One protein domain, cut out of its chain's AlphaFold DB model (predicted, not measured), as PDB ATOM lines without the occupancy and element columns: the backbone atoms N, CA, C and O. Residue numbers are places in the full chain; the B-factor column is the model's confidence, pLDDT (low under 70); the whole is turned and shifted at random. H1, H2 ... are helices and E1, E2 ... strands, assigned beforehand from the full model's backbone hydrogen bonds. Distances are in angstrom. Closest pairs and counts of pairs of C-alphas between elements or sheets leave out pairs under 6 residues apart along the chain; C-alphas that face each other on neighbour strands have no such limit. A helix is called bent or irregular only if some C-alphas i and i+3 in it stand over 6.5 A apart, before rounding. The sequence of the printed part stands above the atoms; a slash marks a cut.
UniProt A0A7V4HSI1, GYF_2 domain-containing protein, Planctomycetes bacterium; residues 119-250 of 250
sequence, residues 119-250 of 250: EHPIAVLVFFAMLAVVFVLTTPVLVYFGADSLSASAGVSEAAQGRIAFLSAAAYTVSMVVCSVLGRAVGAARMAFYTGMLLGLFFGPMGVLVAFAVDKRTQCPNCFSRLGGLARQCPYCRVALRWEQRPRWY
ATOM      1  N   GLU A 119     -41.087  26.824  11.680       71.25
ATOM      2  CA  GLU A 119     -41.270  26.706  10.227       71.25
ATOM      3  C   GLU A 119     -41.894  27.951   9.579       71.25
ATOM      4  O   GLU A 119     -41.491  28.267   8.458       71.25
ATOM      5  N   HIS A 120     -42.813  28.647  10.268       78.75
ATOM      6  CA  HIS A 120     -43.465  29.892   9.838       78.75
ATOM      7  C   HIS A 120     -44.084  30.665  11.024       78.75
ATOM      8  O   HIS A 120     -44.414  30.047  12.041       78.75
ATOM      9  N   PRO A 121     -44.306  31.992  10.900       85.19
ATOM     10  CA  PRO A 121     -45.167  32.731  11.824       85.19
ATOM     11  C   PRO A 121     -46.582  32.144  11.813       85.19
ATOM     12  O   PRO A 121     -47.091  31.783  10.750       85.19
ATOM     13  N   ILE A 122     -47.249  32.111  12.971       86.50
ATOM     14  CA  ILE A 122     -48.619  31.578  13.107       86.50
ATOM     15  C   ILE A 122     -49.575  32.249  12.108       86.50
ATOM     16  O   ILE A 122     -50.354  31.565  11.452       86.50
ATOM     17  N   ALA A 123     -49.457  33.567  11.913       87.19
ATOM     18  CA  ALA A 123     -50.287  34.317  10.967       87.19
ATOM     19  C   ALA A 123     -50.178  33.798   9.520       87.19
ATOM     20  O   ALA A 123     -51.182  33.688   8.822       87.19
ATOM     21  N   VAL A 124     -48.971  33.420   9.085       89.12
ATOM     22  CA  VAL A 124     -48.736  32.887   7.736       89.12
ATOM     23  C   VAL A 124     -49.400  31.518   7.582       89.12
ATOM     24  O   VAL A 124     -50.040  31.259   6.566       89.12
ATOM     25  N   LEU A 125     -49.311  30.660   8.603       88.62
ATOM     26  CA  LEU A 125     -49.982  29.355   8.593       88.62
ATOM     27  C   LEU A 125     -51.506  29.494   8.547       88.62
ATOM     28  O   LEU A 125     -52.146  28.808   7.756       88.62
ATOM     29  N   VAL A 126     -52.080  30.402   9.343       91.56
ATOM     30  CA  VAL A 126     -53.526  30.670   9.341       91.56
ATOM     31  C   VAL A 126     -53.985  31.170   7.970       91.56
ATOM     32  O   VAL A 126     -54.974  30.671   7.437       91.56
ATOM     33  N   PHE A 127     -53.242  32.096   7.360       94.44
ATOM     34  CA  PHE A 127     -53.550  32.610   6.026       94.44
ATOM     35  C   PHE A 127     -53.554  31.507   4.959       94.44
ATOM     36  O   PHE A 127     -54.536  31.354   4.230       94.44
ATOM     37  N   PHE A 128     -52.499  30.687   4.894       92.69
ATOM     38  CA  PHE A 128     -52.442  29.583   3.934       92.69
ATOM     39  C   PHE A 128     -53.484  28.498   4.211       92.69
ATOM     40  O   PHE A 128     -53.989  27.904   3.263       92.69
ATOM     41  N   ALA A 129     -53.841  28.252   5.474       92.44
ATOM     42  CA  ALA A 129     -54.916  27.328   5.821       92.44
ATOM     43  C   ALA A 129     -56.278  27.830   5.318       92.44
ATOM     44  O   ALA A 129     -57.032  27.053   4.738       92.44
ATOM     45  N   MET A 130     -56.574  29.126   5.461       96.31
ATOM     46  CA  MET A 130     -57.794  29.711   4.895       96.31
ATOM     47  C   MET A 130     -57.815  29.606   3.368       96.31
ATOM     48  O   MET A 130     -58.814  29.162   2.805       96.31
ATOM     49  N   LEU A 131     -56.705  29.933   2.695       95.56
ATOM     50  CA  LEU A 131     -56.589  29.756   1.243       95.56
ATOM     51  C   LEU A 131     -56.779  28.297   0.819       95.56
ATOM     52  O   LEU A 131     -57.442  28.038  -0.180       95.56
ATOM     53  N   ALA A 132     -56.229  27.350   1.578       92.75
ATOM     54  CA  ALA A 132     -56.373  25.925   1.313       92.75
ATOM     55  C   ALA A 132     -57.837  25.482   1.420       92.75
ATOM     56  O   ALA A 132     -58.317  24.762   0.549       92.75
ATOM     57  N   VAL A 133     -58.564  25.945   2.442       94.81
ATOM     58  CA  VAL A 133     -59.998  25.656   2.598       94.81
ATOM     59  C   VAL A 133     -60.795  26.220   1.424       94.81
ATOM     60  O   VAL A 133     -61.566  25.484   0.813       94.81
ATOM     61  N   VAL A 134     -60.579  27.490   1.065       96.88
ATOM     62  CA  VAL A 134     -61.255  28.109  -0.086       96.88
ATOM     63  C   VAL A 134     -60.963  27.315  -1.356       96.88
ATOM     64  O   VAL A 134     -61.891  26.921  -2.051       96.88
ATOM     65  N   PHE A 135     -59.694  27.002  -1.613       94.69
ATOM     66  CA  PHE A 135     -59.269  26.262  -2.795       94.69
ATOM     67  C   PHE A 135     -59.908  24.870  -2.885       94.69
ATOM     68  O   PHE A 135     -60.410  24.505  -3.947       94.69
ATOM     69  N   VAL A 136     -59.944  24.112  -1.783       93.06
ATOM     70  CA  VAL A 136     -60.573  22.779  -1.721       93.06
ATOM     71  C   VAL A 136     -62.079  22.845  -1.977       93.06
ATOM     72  O   VAL A 136     -62.633  21.916  -2.556       93.06
ATOM     73  N   LEU A 137     -62.745  23.935  -1.594       94.25
ATOM     74  CA  LEU A 137     -64.174  24.122  -1.848       94.25
ATOM     75  C   LEU A 137     -64.457  24.611  -3.276       94.25
ATOM     76  O   LEU A 137     -65.413  24.155  -3.900       94.25
ATOM     77  N   THR A 138     -63.641  25.517  -3.820       96.00
ATOM     78  CA  THR A 138     -63.901  26.138  -5.129       96.00
ATOM     79  C   THR A 138     -63.439  25.288  -6.307       96.00
ATOM     80  O   THR A 138     -64.077  25.301  -7.357       96.00
ATOM     81  N   THR A 139     -62.334  24.548  -6.178       95.06
ATOM     82  CA  THR A 139     -61.765  23.815  -7.323       95.06
ATOM     83  C   THR A 139     -62.626  22.657  -7.831       95.06
ATOM     84  O   THR A 139     -62.777  22.577  -9.050       95.06
ATOM     85  N   PRO A 140     -63.270  21.810  -7.000       95.56
ATOM     86  CA  PRO A 140     -64.143  20.752  -7.513       95.56
ATOM     87  C   PRO A 140     -65.349  21.314  -8.269       95.56
ATOM     88  O   PRO A 140     -65.758  20.742  -9.274       95.56
ATOM     89  N   VAL A 141     -65.875  22.463  -7.825       96.56
ATOM     90  CA  VAL A 141     -66.968  23.177  -8.501       96.56
ATOM     91  C   VAL A 141     -66.526  23.648  -9.887       96.56
ATOM     92  O   VAL A 141     -67.221  23.404 -10.870       96.56
ATOM     93  N   LEU A 142     -65.341  24.257  -9.995       97.00
ATOM     94  CA  LEU A 142     -64.784  24.679 -11.286       97.00
ATOM     95  C   LEU A 142     -64.508  23.491 -12.220       97.00
ATOM     96  O   LEU A 142     -64.814  23.568 -13.408       97.00
ATOM     97  N   VAL A 143     -63.970  22.384 -11.695       96.06
ATOM     98  CA  VAL A 143     -63.730  21.156 -12.473       96.06
ATOM     99  C   VAL A 143     -65.044  20.549 -12.959       96.06
ATOM    100  O   VAL A 143     -65.120  20.140 -14.115       96.06
ATOM    101  N   TYR A 144     -66.078  20.536 -12.117       97.06
ATOM    102  CA  TYR A 144     -67.409  20.065 -12.487       97.06
ATOM    103  C   TYR A 144     -67.977  20.870 -13.660       97.06
ATOM    104  O   TYR A 144     -68.294  20.284 -14.690       97.06
ATOM    105  N   PHE A 145     -68.024  22.204 -13.558       97.25
ATOM    106  CA  PHE A 145     -68.518  23.061 -14.645       97.25
ATOM    107  C   PHE A 145     -67.661  22.962 -15.915       97.25
ATOM    108  O   PHE A 145     -68.190  22.970 -17.025       97.25
ATOM    109  N   GLY A 146     -66.341  22.821 -15.771       96.12
ATOM    110  CA  GLY A 146     -65.439  22.590 -16.899       96.12
ATOM    111  C   GLY A 146     -65.744  21.278 -17.622       96.12
ATOM    112  O   GLY A 146     -65.930  21.271 -18.837       96.12
ATOM    113  N   ALA A 147     -65.855  20.175 -16.882       95.81
ATOM    114  CA  ALA A 147     -66.181  18.866 -17.441       95.81
ATOM    115  C   ALA A 147     -67.588  18.828 -18.052       95.81
ATOM    116  O   ALA A 147     -67.777  18.209 -19.099       95.81
ATOM    117  N   ASP A 148     -68.548  19.513 -17.434       94.19
ATOM    118  CA  ASP A 148     -69.909  19.660 -17.940       94.19
ATOM    119  C   ASP A 148     -69.921  20.399 -19.287       94.19
ATOM    120  O   ASP A 148     -70.388  19.855 -20.286       94.19
ATOM    121  N   SER A 149     -69.279  21.573 -19.357       94.69
ATOM    122  CA  SER A 149     -69.180  22.363 -20.592       94.69
ATOM    123  C   SER A 149     -68.465  21.617 -21.727       94.69
ATOM    124  O   SER A 149     -68.907  21.655 -22.878       94.69
ATOM    125  N   LEU A 150     -67.401  20.873 -21.406       96.31
ATOM    126  CA  LEU A 150     -66.673  20.053 -22.372       96.31
ATOM    127  C   LEU A 150     -67.536  18.886 -22.875       96.31
ATOM    128  O   LEU A 150     -67.572  18.620 -24.076       96.31
ATOM    129  N   SER A 151     -68.261  18.212 -21.981       93.88
ATOM    130  CA  SER A 151     -69.125  17.076 -22.336       93.88
ATOM    131  C   SER A 151     -70.315  17.517 -23.188       93.88
ATOM    132  O   SER A 151     -70.648  16.838 -24.160       93.88
ATOM    133  N   ALA A 152     -70.894  18.683 -22.883       93.38
ATOM    134  CA  ALA A 152     -71.926  19.303 -23.706       93.38
ATOM    135  C   ALA A 152     -71.402  19.598 -25.120       93.38
ATOM    136  O   ALA A 152     -72.055  19.266 -26.108       93.38
ATOM    137  N   SER A 153     -70.185  20.147 -25.229       96.00
ATOM    138  CA  SER A 153     -69.563  20.431 -26.532       96.00
ATOM    139  C   SER A 153     -69.260  19.171 -27.353       96.00
ATOM    140  O   SER A 153     -69.218  19.227 -28.579       96.00
ATOM    141  N   ALA A 154     -69.095  18.024 -26.689       96.31
ATOM    142  CA  ALA A 154     -68.822  16.736 -27.317       96.31
ATOM    143  C   ALA A 154     -70.092  15.958 -27.725       96.31
ATOM    144  O   ALA A 154     -69.974  14.853 -28.254       96.31
ATOM    145  N   GLY A 155     -71.297  16.496 -27.486       96.62
ATOM    146  CA  GLY A 155     -72.559  15.835 -27.845       96.62
ATOM    147  C   GLY A 155     -72.870  14.588 -27.008       96.62
ATOM    148  O   GLY A 155     -73.550  13.675 -27.475       96.62
ATOM    149  N   VAL A 156     -72.346  14.520 -25.781       96.62
ATOM    150  CA  VAL A 156     -72.636  13.428 -24.844       96.62
ATOM    151  C   VAL A 156     -74.100  13.512 -24.395       96.62
ATOM    152  O   VAL A 156     -74.644  14.600 -24.234       96.62
ATOM    153  N   SER A 157     -74.757  12.368 -24.174       96.88
ATOM    154  CA  SER A 157     -76.134  12.357 -23.666       96.88
ATOM    155  C   SER A 157     -76.234  12.996 -22.275       96.88
ATOM    156  O   SER A 157     -75.363  12.792 -21.428       96.88
ATOM    157  N   GLU A 158     -77.332  13.707 -21.999       94.44
ATOM    158  CA  GLU A 158     -77.543  14.428 -20.727       94.44
ATOM    159  C   GLU A 158     -77.376  13.521 -19.492       94.44
ATOM    160  O   GLU A 158     -76.770  13.899 -18.489       94.44
ATOM    161  N   ALA A 159     -77.842  12.270 -19.587       93.00
ATOM    162  CA  ALA A 159     -77.715  11.283 -18.516       93.00
ATOM    163  C   ALA A 159     -76.255  10.869 -18.235       93.00
ATOM    164  O   ALA A 159     -75.916  10.520 -17.100       93.00
ATOM    165  N   ALA A 160     -75.389  10.883 -19.252       94.81
ATOM    166  CA  ALA A 160     -73.970  10.572 -19.110       94.81
ATOM    167  C   ALA A 160     -73.148  11.806 -18.706       94.81
ATOM    168  O   ALA A 160     -72.215  11.670 -17.914       94.81
ATOM    169  N   GLN A 161     -73.531  12.999 -19.166       94.00
ATOM    170  CA  GLN A 161     -72.860  14.270 -18.878       94.00
ATOM    171  C   GLN A 161     -72.710  14.520 -17.370       94.00
ATOM    172  O   GLN A 161     -71.590  14.670 -16.876       94.00
ATOM    173  N   GLY A 162     -73.809  14.450 -16.609       92.31
ATOM    174  CA  GLY A 162     -73.765  14.682 -15.160       92.31
ATOM    175  C   GLY A 162     -72.894  13.670 -14.404       92.31
ATOM    176  O   GLY A 162     -72.206  14.023 -13.444       92.31
ATOM    177  N   ARG A 163     -72.862  12.409 -14.864       95.31
ATOM    178  CA  ARG A 163     -72.020  11.356 -14.270       95.31
ATOM    179  C   ARG A 163     -70.542  11.596 -14.550       95.31
ATOM    180  O   ARG A 163     -69.730  11.439 -13.643       95.31
ATOM    181  N   ILE A 164     -70.196  11.986 -15.776       94.50
ATOM    182  CA  ILE A 164     -68.812  12.280 -16.168       94.50
ATOM    183  C   ILE A 164     -68.284  13.482 -15.381       94.50
ATOM    184  O   ILE A 164     -67.197  13.392 -14.813       94.50
ATOM    185  N   ALA A 165     -69.063  14.563 -15.279       93.88
ATOM    186  CA  ALA A 165     -68.679  15.754 -14.523       93.88
ATOM    187  C   ALA A 165     -68.504  15.469 -13.020       93.88
ATOM    188  O   ALA A 165     -67.559  15.944 -12.391       93.88
ATOM    189  N   PHE A 166     -69.378  14.645 -12.434       95.44
ATOM    190  CA  PHE A 166     -69.242  14.242 -11.035       95.44
ATOM    191  C   PHE A 166     -68.010  13.356 -10.799       95.44
ATOM    192  O   PHE A 166     -67.236  13.603  -9.874       95.44
ATOM    193  N   LEU A 167     -67.801  12.335 -11.639       96.50
ATOM    194  CA  LEU A 167     -66.663  11.422 -11.509       96.50
ATOM    195  C   LEU A 167     -65.327  12.142 -11.713       96.50
ATOM    196  O   LEU A 167     -64.375  11.847 -10.992       96.50
ATOM    197  N   SER A 168     -65.251  13.100 -12.641       94.56
ATOM    198  CA  SER A 168     -64.039  13.895 -12.860       94.56
ATOM    199  C   SER A 168     -63.727  14.793 -11.658       94.56
ATOM    200  O   SER A 168     -62.591  14.790 -11.179       94.56
ATOM    201  N   ALA A 169     -64.728  15.484 -11.100       95.75
ATOM    202  CA  ALA A 169     -64.567  16.301  -9.897       95.75
ATOM    203  C   ALA A 169     -64.177  15.455  -8.667       95.75
ATOM    204  O   ALA A 169     -63.290  15.840  -7.898       95.75
ATOM    205  N   ALA A 170     -64.779  14.273  -8.501       95.62
ATOM    206  CA  ALA A 170     -64.439  13.339  -7.429       95.62
ATOM    207  C   ALA A 170     -63.006  12.801  -7.575       95.62
ATOM    208  O   ALA A 170     -62.226  12.857  -6.621       95.62
ATOM    209  N   ALA A 171     -62.626  12.340  -8.772       96.00
ATOM    210  CA  ALA A 171     -61.280  11.843  -9.055       96.00
ATOM    211  C   ALA A 171     -60.213  12.928  -8.842       96.00
ATOM    212  O   ALA A 171     -59.173  12.660  -8.237       96.00
ATOM    213  N   TYR A 172     -60.492  14.163  -9.266       95.94
ATOM    214  CA  TYR A 172     -59.630  15.315  -9.010       95.94
ATOM    215  C   TYR A 172     -59.451  15.567  -7.507       95.94
ATOM    216  O   TYR A 172     -58.325  15.667  -7.026       95.94
ATOM    217  N   THR A 173     -60.546  15.589  -6.742       94.69
ATOM    218  CA  THR A 173     -60.503  15.814  -5.287       94.69
ATOM    219  C   THR A 173     -59.665  14.745  -4.581       94.69
ATOM    220  O   THR A 173     -58.793  15.069  -3.773       94.69
ATOM    221  N   VAL A 174     -59.871  13.469  -4.927       96.62
ATOM    222  CA  VAL A 174     -59.076  12.354  -4.392       96.62
ATOM    223  C   VAL A 174     -57.600  12.522  -4.751       96.62
ATOM    224  O   VAL A 174     -56.744  12.392  -3.876       96.62
ATOM    225  N   SER A 175     -57.290  12.871  -6.003       96.19
ATOM    226  CA  SER A 175     -55.914  13.115  -6.450       96.19
ATOM    227  C   SER A 175     -55.225  14.207  -5.625       96.19
ATOM    228  O   SER A 175     -54.095  14.015  -5.174       96.19
ATOM    229  N   MET A 176     -55.916  15.314  -5.339       96.44
ATOM    230  CA  MET A 176     -55.369  16.429  -4.555       96.44
ATOM    231  C   MET A 176     -55.129  16.059  -3.089       96.44
ATOM    232  O   MET A 176     -54.088  16.405  -2.523       96.44
ATOM    233  N   VAL A 177     -56.039  15.296  -2.476       95.81
ATOM    234  CA  VAL A 177     -55.850  14.773  -1.112       95.81
ATOM    235  C   VAL A 177     -54.647  13.831  -1.058       95.81
ATOM    236  O   VAL A 177     -53.798  13.967  -0.175       95.81
ATOM    237  N   VAL A 178     -54.522  12.922  -2.030       97.81
ATOM    238  CA  VAL A 178     -53.374  12.012  -2.129       97.81
ATOM    239  C   VAL A 178     -52.072  12.798  -2.311       97.81
ATOM    240  O   VAL A 178     -51.107  12.546  -1.592       97.81
ATOM    241  N   CYS A 179     -52.044  13.797  -3.198       97.56
ATOM    242  CA  CYS A 179     -50.870  14.650  -3.405       97.56
ATOM    243  C   CYS A 179     -50.491  15.434  -2.144       97.56
ATOM    244  O   CYS A 179     -49.310  15.536  -1.821       97.56
ATOM    245  N   SER A 180     -51.467  15.935  -1.383       97.19
ATOM    246  CA  SER A 180     -51.234  16.597  -0.095       97.19
ATOM    247  C   SER A 180     -50.588  15.657   0.934       97.19
ATOM    248  O   SER A 180     -49.590  16.012   1.570       97.19
ATOM    249  N   VAL A 181     -51.085  14.419   1.056       97.81
ATOM    250  CA  VAL A 181     -50.519  13.404   1.966       97.81
ATOM    251  C   VAL A 181     -49.105  12.997   1.545       97.81
ATOM    252  O   VAL A 181     -48.210  12.925   2.389       97.81
ATOM    253  N   LEU A 182     -48.874  12.783   0.248       97.38
ATOM    254  CA  LEU A 182     -47.545  12.471  -0.284       97.38
ATOM    255  C   LEU A 182     -46.573  13.638  -0.079       97.38
ATOM    256  O   LEU A 182     -45.465  13.436   0.416       97.38
ATOM    257  N   GLY A 183     -47.001  14.865  -0.376       97.31
ATOM    258  CA  GLY A 183     -46.215  16.078  -0.152       97.31
ATOM    259  C   GLY A 183     -45.840  16.260   1.319       97.31
ATOM    260  O   GLY A 183     -44.690  16.570   1.634       97.31
ATOM    261  N   ARG A 184     -46.769  15.980   2.242       96.94
ATOM    262  CA  ARG A 184     -46.512  15.944   3.690       96.94
ATOM    263  C   ARG A 184     -45.465  14.891   4.057       96.94
ATOM    264  O   ARG A 184     -44.549  15.202   4.815       96.94
ATOM    265  N   ALA A 185     -45.586  13.664   3.545       96.50
ATOM    266  CA  ALA A 185     -44.654  12.573   3.843       96.50
ATOM    267  C   ALA A 185     -43.228  12.894   3.364       96.50
ATOM    268  O   ALA A 185     -42.266  12.738   4.117       96.50
ATOM    269  N   VAL A 186     -43.098  13.428   2.146       95.88
ATOM    270  CA  VAL A 186     -41.818  13.873   1.575       95.88
ATOM    271  C   VAL A 186     -41.241  15.053   2.360       95.88
ATOM    272  O   VAL A 186     -40.060  15.052   2.713       95.88
ATOM    273  N   GLY A 187     -42.077  16.042   2.689       94.56
ATOM    274  CA  GLY A 187     -41.675  17.218   3.460       94.56
ATOM    275  C   GLY A 187     -41.247  16.885   4.893       94.56
ATOM    276  O   GLY A 187     -40.320  17.509   5.416       94.56
ATOM    277  N   ALA A 188     -41.854  15.874   5.523       94.00
ATOM    278  CA  ALA A 188     -41.527  15.446   6.883       94.00
ATOM    279  C   ALA A 188     -40.065  14.990   7.015       94.00
ATOM    280  O   ALA A 188     -39.381  15.375   7.963       94.00
ATOM    281  N   ALA A 189     -39.543  14.261   6.023       91.75
ATOM    282  CA  ALA A 189     -38.143  13.827   6.001       91.75
ATOM    283  C   ALA A 189     -37.139  15.002   5.955       91.75
ATOM    284  O   ALA A 189     -35.951  14.827   6.237       91.75
ATOM    285  N   ARG A 190     -37.604  16.208   5.600       92.62
ATOM    286  CA  ARG A 190     -36.787  17.412   5.386       92.62
ATOM    287  C   ARG A 190     -37.149  18.584   6.295       92.62
ATOM    288  O   ARG A 190     -36.741  19.712   6.013       92.62
ATOM    289  N   MET A 191     -37.891  18.332   7.378       91.38
ATOM    290  CA  MET A 191     -38.365  19.376   8.302       91.38
ATOM    291  C   MET A 191     -39.130  20.506   7.595       91.38
ATOM    292  O   MET A 191     -38.978  21.684   7.909       91.38
ATOM    293  N   ALA A 192     -39.902  20.140   6.573       93.44
ATOM    294  CA  ALA A 192     -40.701  21.044   5.760       93.44
ATOM    295  C   ALA A 192     -42.146  20.532   5.670       93.44
ATOM    296  O   ALA A 192     -42.750  20.565   4.597       93.44
ATOM    297  N   PHE A 193     -42.685  20.031   6.783       93.75
ATOM    298  CA  PHE A 193     -43.930  19.262   6.830       93.75
ATOM    299  C   PHE A 193     -45.127  20.028   6.254       93.75
ATOM    300  O   PHE A 193     -45.770  19.553   5.315       93.75
ATOM    301  N   TYR A 194     -45.398  21.229   6.776       93.88
ATOM    302  CA  TYR A 194     -46.557  22.020   6.350       93.88
ATOM    303  C   TYR A 194     -46.377  22.544   4.930       93.88
ATOM    304  O   TYR A 194     -47.304  22.504   4.128       93.88
ATOM    305  N   THR A 195     -45.162  22.976   4.592       94.31
ATOM    306  CA  THR A 195     -44.819  23.414   3.236       94.31
ATOM    307  C   THR A 195     -45.023  22.308   2.204       94.31
ATOM    308  O   THR A 195     -45.626  22.565   1.170       94.31
ATOM    309  N   GLY A 196     -44.580  21.079   2.480       95.94
ATOM    310  CA  GLY A 196     -44.768  19.946   1.572       95.94
ATOM    311  C   GLY A 196     -46.242  19.588   1.389       95.94
ATOM    312  O   GLY A 196     -46.684  19.371   0.263       95.94
ATOM    313  N   MET A 197     -47.018  19.601   2.476       97.06
ATOM    314  CA  MET A 197     -48.467  19.384   2.437       97.06
ATOM    315  C   MET A 197     -49.181  20.438   1.577       97.06
ATOM    316  O   MET A 197     -49.954  20.089   0.691       97.06
ATOM    317  N   LEU A 198     -48.898  21.724   1.810       95.94
ATOM    318  CA  LEU A 198     -49.513  22.829   1.068       95.94
ATOM    319  C   LEU A 198     -49.113  22.810  -0.410       95.94
ATOM    320  O   LEU A 198     -49.963  23.018  -1.268       95.94
ATOM    321  N   LEU A 199     -47.850  22.514  -0.726       95.69
ATOM    322  CA  LEU A 199     -47.407  22.382  -2.114       95.69
ATOM    323  C   LEU A 199     -48.148  21.249  -2.828       95.69
ATOM    324  O   LEU A 199     -48.670  21.469  -3.917       95.69
ATOM    325  N   GLY A 200     -48.245  20.071  -2.203       96.19
ATOM    326  CA  GLY A 200     -49.017  18.950  -2.742       96.19
ATOM    327  C   GLY A 200     -50.504  19.273  -2.901       96.19
ATOM    328  O   GLY A 200     -51.119  18.847  -3.873       96.19
ATOM    329  N   LEU A 201     -51.072  20.070  -1.992       97.00
ATOM    330  CA  LEU A 201     -52.466  20.495  -2.062       97.00
ATOM    331  C   LEU A 201     -52.732  21.542  -3.150       97.00
ATOM    332  O   LEU A 201     -53.776  21.469  -3.768       97.00
ATOM    333  N   PHE A 202     -51.858  22.522  -3.381       96.06
ATOM    334  CA  PHE A 202     -52.129  23.586  -4.364       96.06
ATOM    335  C   PHE A 202     -51.671  23.227  -5.779       96.06
ATOM    336  O   PHE A 202     -52.302  23.627  -6.753       96.06
ATOM    337  N   PHE A 203     -50.581  22.471  -5.901       95.62
ATOM    338  CA  PHE A 203     -49.944  22.165  -7.185       95.62
ATOM    339  C   PHE A 203     -50.049  20.681  -7.566       95.62
ATOM    340  O   PHE A 203     -49.420  20.249  -8.536       95.62
ATOM    341  N   GLY A 204     -50.803  19.886  -6.797       95.44
ATOM    342  CA  GLY A 204     -51.014  18.463  -7.050       95.44
ATOM    343  C   GLY A 204     -49.686  17.699  -7.192       95.44
ATOM    344  O   GLY A 204     -48.799  17.847  -6.344       95.44
ATOM    345  N   PRO A 205     -49.492  16.910  -8.266       95.94
ATOM    346  CA  PRO A 205     -48.290  16.093  -8.443       95.94
ATOM    347  C   PRO A 205     -47.015  16.930  -8.628       95.94
ATOM    348  O   PRO A 205     -45.965  16.576  -8.089       95.94
ATOM    349  N   MET A 206     -47.097  18.076  -9.315       96.94
ATOM    350  CA  MET A 206     -45.960  18.997  -9.446       96.94
ATOM    351  C   MET A 206     -45.540  19.552  -8.083       96.94
ATOM    352  O   MET A 206     -44.352  19.690  -7.804       96.94
ATOM    353  N   GLY A 207     -46.506  19.792  -7.196       96.00
ATOM    354  CA  GLY A 207     -46.254  20.196  -5.816       96.00
ATOM    355  C   GLY A 207     -45.444  19.177  -5.024       96.00
ATOM    356  O   GLY A 207     -44.527  19.554  -4.294       96.00
ATOM    357  N   VAL A 208     -45.724  17.885  -5.214       96.81
ATOM    358  CA  VAL A 208     -44.954  16.799  -4.587       96.81
ATOM    359  C   VAL A 208     -43.504  16.802  -5.082       96.81
ATOM    360  O   VAL A 208     -42.586  16.676  -4.273       96.81
ATOM    361  N   LEU A 209     -43.269  17.025  -6.381       96.25
ATOM    362  CA  LEU A 209     -41.914  17.151  -6.936       96.25
ATOM    363  C   LEU A 209     -41.169  18.362  -6.359       96.25
ATOM    364  O   LEU A 209     -40.008  18.247  -5.966       96.25
ATOM    365  N   VAL A 210     -41.839  19.508  -6.229       96.62
ATOM    366  CA  VAL A 210     -41.250  20.696  -5.592       96.62
ATOM    367  C   VAL A 210     -40.972  20.444  -4.107       96.62
ATOM    368  O   VAL A 210     -39.941  20.885  -3.598       96.62
ATOM    369  N   ALA A 211     -41.810  19.675  -3.405       95.00
ATOM    370  CA  ALA A 211     -41.558  19.293  -2.015       95.00
ATOM    371  C   ALA A 211     -40.251  18.486  -1.851       95.00
ATOM    372  O   ALA A 211     -39.584  18.614  -0.824       95.00
ATOM    373  N   PHE A 212     -39.815  17.736  -2.875       95.00
ATOM    374  CA  PHE A 212     -38.486  17.109  -2.906       95.00
ATOM    375  C   PHE A 212     -37.335  18.095  -3.125       95.00
ATOM    376  O   PHE A 212     -36.185  17.733  -2.884       95.00
ATOM    377  N   ALA A 213     -37.578  19.316  -3.586       94.81
ATOM    378  CA  ALA A 213     -36.540  20.338  -3.712       94.81
ATOM    379  C   ALA A 213     -36.392  21.161  -2.422       94.81
ATOM    380  O   ALA A 213     -35.291  21.596  -2.087       94.81
ATOM    381  N   VAL A 214     -37.476  21.321  -1.657       94.12
ATOM    382  CA  VAL A 214     -37.469  22.086  -0.405       94.12
ATOM    383  C   VAL A 214     -36.712  21.317   0.681       94.12
ATOM    384  O   VAL A 214     -37.087  20.215   1.075       94.12
ATOM    385  N   ASP A 215     -35.633  21.906   1.194       92.88
ATOM    386  CA  ASP A 215     -34.925  21.411   2.374       92.88
ATOM    387  C   ASP A 215     -34.825  22.533   3.407       92.88
ATOM    388  O   ASP A 215     -34.147  23.536   3.184       92.88
ATOM    389  N   LYS A 216     -35.530  22.370   4.529       91.69
ATOM    390  CA  LYS A 216     -35.525  23.318   5.651       91.69
ATOM    391  C   LYS A 216     -34.669  22.834   6.819       91.69
ATOM    392  O   LYS A 216     -34.711  23.420   7.900       91.69
ATOM    393  N   ARG A 217     -33.875  21.775   6.633       93.00
ATOM    394  CA  ARG A 217     -32.971  21.299   7.680       93.00
ATOM    395  C   ARG A 217     -31.976  22.390   8.059       93.00
ATOM    396  O   ARG A 217     -31.303  22.983   7.218       93.00
ATOM    397  N   THR A 218     -31.866  22.623   9.358       92.62
ATOM    398  CA  THR A 218     -30.878  23.526   9.948       92.62
ATOM    399  C   THR A 218     -29.465  23.024   9.668       92.62
ATOM    400  O   THR A 218     -29.203  21.820   9.726       92.62
ATOM    401  N   GLN A 219     -28.545  23.940   9.392       95.25
ATOM    402  CA  GLN A 219     -27.132  23.621   9.216       95.25
ATOM    403  C   GLN A 219     -26.386  23.773  10.542       95.25
ATOM    404  O   GLN A 219     -26.715  24.633  11.359       95.25
ATOM    405  N   CYS A 220     -25.379  22.932  10.757       94.38
ATOM    406  CA  CYS A 220     -24.479  23.062  11.891       94.38
ATOM    407  C   CYS A 220     -23.704  24.389  11.788       94.38
ATOM    408  O   CYS A 220     -23.047  24.603  10.772       94.38
ATOM    409  N   PRO A 221     -23.693  25.250  12.819       91.62
ATOM    410  CA  PRO A 221     -22.968  26.524  12.772       91.62
ATOM    411  C   PRO A 221     -21.442  26.357  12.736       91.62
ATOM    412  O   PRO A 221     -20.738  27.281  12.355       91.62
ATOM    413  N   ASN A 222     -20.930  25.189  13.136       90.94
ATOM    414  CA  ASN A 222     -19.495  24.917  13.166       90.94
ATOM    415  C   ASN A 222     -18.967  24.372  11.827       90.94
ATOM    416  O   ASN A 222     -17.923  24.792  11.350       90.94
ATOM    417  N   CYS A 223     -19.676  23.416  11.217       92.62
ATOM    418  CA  CYS A 223     -19.191  22.696  10.029       92.62
ATOM    419  C   CYS A 223     -20.143  22.740   8.825       92.62
ATOM    420  O   CYS A 223     -19.918  22.020   7.858       92.62
ATOM    421  N   PHE A 224     -21.236  23.507   8.899       94.69
ATOM    422  CA  PHE A 224     -22.242  23.706   7.840       94.69
ATOM    423  C   PHE A 224     -22.945  22.445   7.308       94.69
ATOM    424  O   PHE A 224     -23.731  22.509   6.363       94.69
ATOM    425  N   SER A 225     -22.737  21.288   7.937       95.44
ATOM    426  CA  SER A 225     -23.434  20.055   7.573       95.44
ATOM    427  C   SER A 225     -24.914  20.117   7.953       95.44
ATOM    428  O   SER A 225     -25.302  20.766   8.930       95.44
ATOM    429  N   ARG A 226     -25.765  19.441   7.172       95.31
ATOM    430  CA  ARG A 226     -27.213  19.394   7.422       95.31
ATOM    431  C   ARG A 226     -27.503  18.548   8.659       95.31
ATOM    432  O   ARG A 226     -27.023  17.421   8.771       95.31
ATOM    433  N   LEU A 227     -28.308  19.085   9.571       94.44
ATOM    434  CA  LEU A 227     -28.713  18.404  10.795       94.44
ATOM    435  C   LEU A 227     -30.064  17.706  10.602       94.44
ATOM    436  O   LEU A 227     -30.997  18.254  10.012       94.44
ATOM    437  N   GLY A 228     -30.172  16.485  11.124       91.38
ATOM    438  CA  GLY A 228     -31.438  15.768  11.237       91.38
ATOM    439  C   GLY A 228     -32.225  16.283  12.436       91.38
ATOM    440  O   GLY A 228     -32.056  15.788  13.546       91.38
ATOM    441  N   GLY A 229     -33.056  17.299  12.214       89.12
ATOM    442  CA  GLY A 229     -33.904  17.883  13.250       89.12
ATOM    443  C   GLY A 229     -33.163  18.524  14.413       89.12
ATOM    444  O   GLY A 229     -32.127  19.156  14.227       89.12
ATOM    445  N   LEU A 230     -33.711  18.368  15.619       91.94
ATOM    446  CA  LEU A 230     -33.173  18.942  16.857       91.94
ATOM    447  C   LEU A 230     -32.080  18.048  17.463       91.94
ATOM    448  O   LEU A 230     -32.138  17.660  18.632       91.94
ATOM    449  N   ALA A 231     -31.082  17.684  16.655       93.50
ATOM    450  CA  ALA A 231     -29.960  16.877  17.116       93.50
ATOM    451  C   ALA A 231     -29.225  17.596  18.263       93.50
ATOM    452  O   ALA A 231     -28.899  18.778  18.154       93.50
ATOM    453  N   ARG A 232     -28.950  16.887  19.365       93.50
ATOM    454  CA  ARG A 232     -28.163  17.417  20.502       93.50
ATOM    455  C   ARG A 232     -26.668  17.502  20.194       93.50
ATOM    456  O   ARG A 232     -25.930  18.195  20.887       93.50
ATOM    457  N   GLN A 233     -26.218  16.781  19.173       94.31
ATOM    458  CA  GLN A 233     -24.827  16.727  18.759       94.31
ATOM    459  C   GLN A 233     -24.754  16.611  17.237       94.31
ATOM    460  O   GLN A 233     -25.538  15.881  16.628       94.31
ATOM    461  N   CYS A 234     -23.822  17.329  16.611       94.44
ATOM    462  CA  CYS A 234     -23.608  17.211  15.172       94.44
ATOM    463  C   CYS A 234     -22.974  15.846  14.832       94.44
ATOM    464  O   CYS A 234     -21.924  15.530  15.395       94.44
ATOM    465  N   PRO A 235     -23.521  15.062  13.882       94.69
ATOM    466  CA  PRO A 235     -22.968  13.747  13.539       94.69
ATOM    467  C   PRO A 235     -21.595  13.825  12.853       94.69
ATOM    468  O   PRO A 235     -20.844  12.855  12.879       94.69
ATOM    469  N   TYR A 236     -21.248  14.979  12.273       94.31
ATOM    470  CA  TYR A 236     -19.993  15.176  11.542       94.31
ATOM    471  C   TYR A 236     -18.877  15.727  12.439       94.31
ATOM    472  O   TYR A 236     -17.842  15.091  12.591       94.31
ATOM    473  N   CYS A 237     -19.082  16.889  13.074       91.12
ATOM    474  CA  CYS A 237     -18.045  17.531  13.899       91.12
ATOM    475  C   CYS A 237     -18.150  17.229  15.401       91.12
ATOM    476  O   CYS A 237     -17.321  17.699  16.173       91.12
ATOM    477  N   ARG A 238     -19.177  16.487  15.836       89.88
ATOM    478  CA  ARG A 238     -19.432  16.126  17.242       89.88
ATOM    479  C   ARG A 238     -19.603  17.306  18.210       89.88
ATOM    480  O   ARG A 238     -19.635  17.085  19.419       89.88
ATOM    481  N   VAL A 239     -19.779  18.534  17.714       88.31
ATOM    482  CA  VAL A 239     -20.092  19.688  18.568       88.31
ATOM    483  C   VAL A 239     -21.459  19.495  19.227       88.31
ATOM    484  O   VAL A 239     -22.411  19.055  18.571       88.31
ATOM    485  N   ALA A 240     -21.548  19.794  20.521       88.56
ATOM    486  CA  ALA A 240     -22.809  19.799  21.252       88.56
ATOM    487  C   ALA A 240     -23.632  21.032  20.853       88.56
ATOM    488  O   ALA A 240     -23.124  22.154  20.846       88.56
ATOM    489  N   LEU A 241     -24.902  20.818  20.526       93.19
ATOM    490  CA  LEU A 241     -25.830  21.854  20.088       93.19
ATOM    491  C   LEU A 241     -26.891  22.054  21.162       93.19
ATOM    492  O   LEU A 241     -27.522  21.093  21.612       93.19
ATOM    493  N   ARG A 242     -27.105  23.309  21.555       92.62
ATOM    494  CA  ARG A 242     -28.214  23.694  22.424       92.62
ATOM    495  C   ARG A 242     -29.208  24.485  21.591       92.62
ATOM    496  O   ARG A 242     -28.844  25.430  20.904       92.62
ATOM    497  N   TRP A 243     -30.464  24.064  21.606       92.12
ATOM    498  CA  TRP A 243     -31.513  24.728  20.843       92.12
ATOM    499  C   TRP A 243     -32.179  25.774  21.721       92.12
ATOM    500  O   TRP A 243     -32.770  25.433  22.746       92.12
ATOM    501  N   GLU A 244     -32.089  27.036  21.318       90.50
ATOM    502  CA  GLU A 244     -32.794  28.125  21.981       90.50
ATOM    503  C   GLU A 244     -34.046  28.464  21.164       90.50
ATOM    504  O   GLU A 244     -33.964  28.915  20.015       90.50
ATOM    505  N   GLN A 245     -35.226  28.217  21.740       85.94
ATOM    506  CA  GLN A 245     -36.481  28.700  21.171       85.94
ATOM    507  C   GLN A 245     -36.584  30.195  21.458       85.94
ATOM    508  O   GLN A 245     -36.981  30.605  22.545       85.94
ATOM    509  N   ARG A 246     -36.214  31.019  20.478       81.75
ATOM    510  CA  ARG A 246     -36.474  32.457  20.546       81.75
ATOM    511  C   ARG A 246     -37.832  32.739  19.911       81.75
ATOM    512  O   ARG A 246     -37.934  32.630  18.686       81.75
ATOM    513  N   PRO A 247     -38.869  33.098  20.689       73.88
ATOM    514  CA  PRO A 247     -40.119  33.554  20.105       73.88
ATOM    515  C   PRO A 247     -39.838  34.851  19.338       73.88
ATOM    516  O   PRO A 247     -39.509  35.881  19.924       73.88
ATOM    517  N   ARG A 248     -39.910  34.794  18.005       65.75
ATOM    518  CA  ARG A 248     -39.966  35.995  17.173       65.75
ATOM    519  C   ARG A 248     -41.425  36.384  17.045       65.75
ATOM    520  O   ARG A 248     -42.196  35.688  16.394       65.75
ATOM    521  N   TRP A 249     -41.783  37.481  17.693       64.38
ATOM    522  CA  TRP A 249     -43.117  38.063  17.600       64.38
ATOM    523  C   TRP A 249     -43.307  38.919  16.336       64.38
ATOM    524  O   TRP A 249     -44.370  39.509  16.174       64.38
ATOM    525  N   TYR A 250     -42.309  38.970  15.441       52.25
ATOM    526  CA  TYR A 250     -42.267  39.820  14.245       52.25
ATOM    527  C   TYR A 250     -41.353  39.194  13.182       52.25
ATOM    528  O   TYR A 250     -40.219  38.784  13.548       52.25
TER     529      TYR A 250
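AT A GLANCE: This is residues 119 to 250 of the 250 residues of the protein "GYF_2 domain-containing protein" of Planctomycetes bacterium (UniProt A0A7V4HSI1). A long helical hairpin, H1 and H2, is closed at one end of a rod and opens as a narrow V toward the other, where H3, sharply folded back on itself, packs on H2 and reaches H1a. Beyond H3, residues 212 to 240 form a looped head with no named element, and E1 follows. The printed part has 132 residues with helices H1, H2, H3 and strand E1 in that order, mostly helix. It is only just loose, close to extended, with a radius of gyration of the C-alphas of 21.2 A and spans of 71 by 31 by 15 A.

HOW THE PARTS SIT: H1, residues 122 to 153, was assigned as one helix by its hydrogen bonds but is bent, with C-alphas 137 and 140 6.6 A apart; its arms H1a, residues 122 to 137, and H1b, residues 140 to 153, stand at 29 degrees. H1b and H2, residues 158 to 188, form a hairpin at 38 degrees, a steep tilt, closest at the C-alphas of Tyr 144 and Ala 165, 4.9 A. H3, residues 193 to 211, touches H2, closest at the C-alphas of Arg 184 and Met 197, 4.2 A. H1a touches H3 with residues 128 to 135 alone, closest at the C-alphas of Ala 132 and Phe 202, 7.5 A. Every O i to N i+4 pair is within hydrogen-bond range in H1a and H1b, against 25 of 27 in H2 and 13 of 15 in H3.

IN THESE COORDINATES: H1a begins at C-alpha 122 (-48.619, 31.578, 13.107) and spans 22.8 A; H1b spans 19.8 A. H2 spans 45.4 A. H3 is irregular, C-alphas 202 and 205 being 9.4 A apart, with a kink of 153 degrees near residue 205; it spans 9.2 A. E1, residues 241 to 244, spans 9.6 A, ends at C-alpha 244 (-32.794, 28.125, 21.981) and pairs with no named strand.

THE WHOLE: The C-alphas of Ser 157 and Val 239 are the two farthest apart, 70.6 A. The printed part has no cut; the link H3 to E1 is long, and residues 248 to 250 are under 70 in pLDDT.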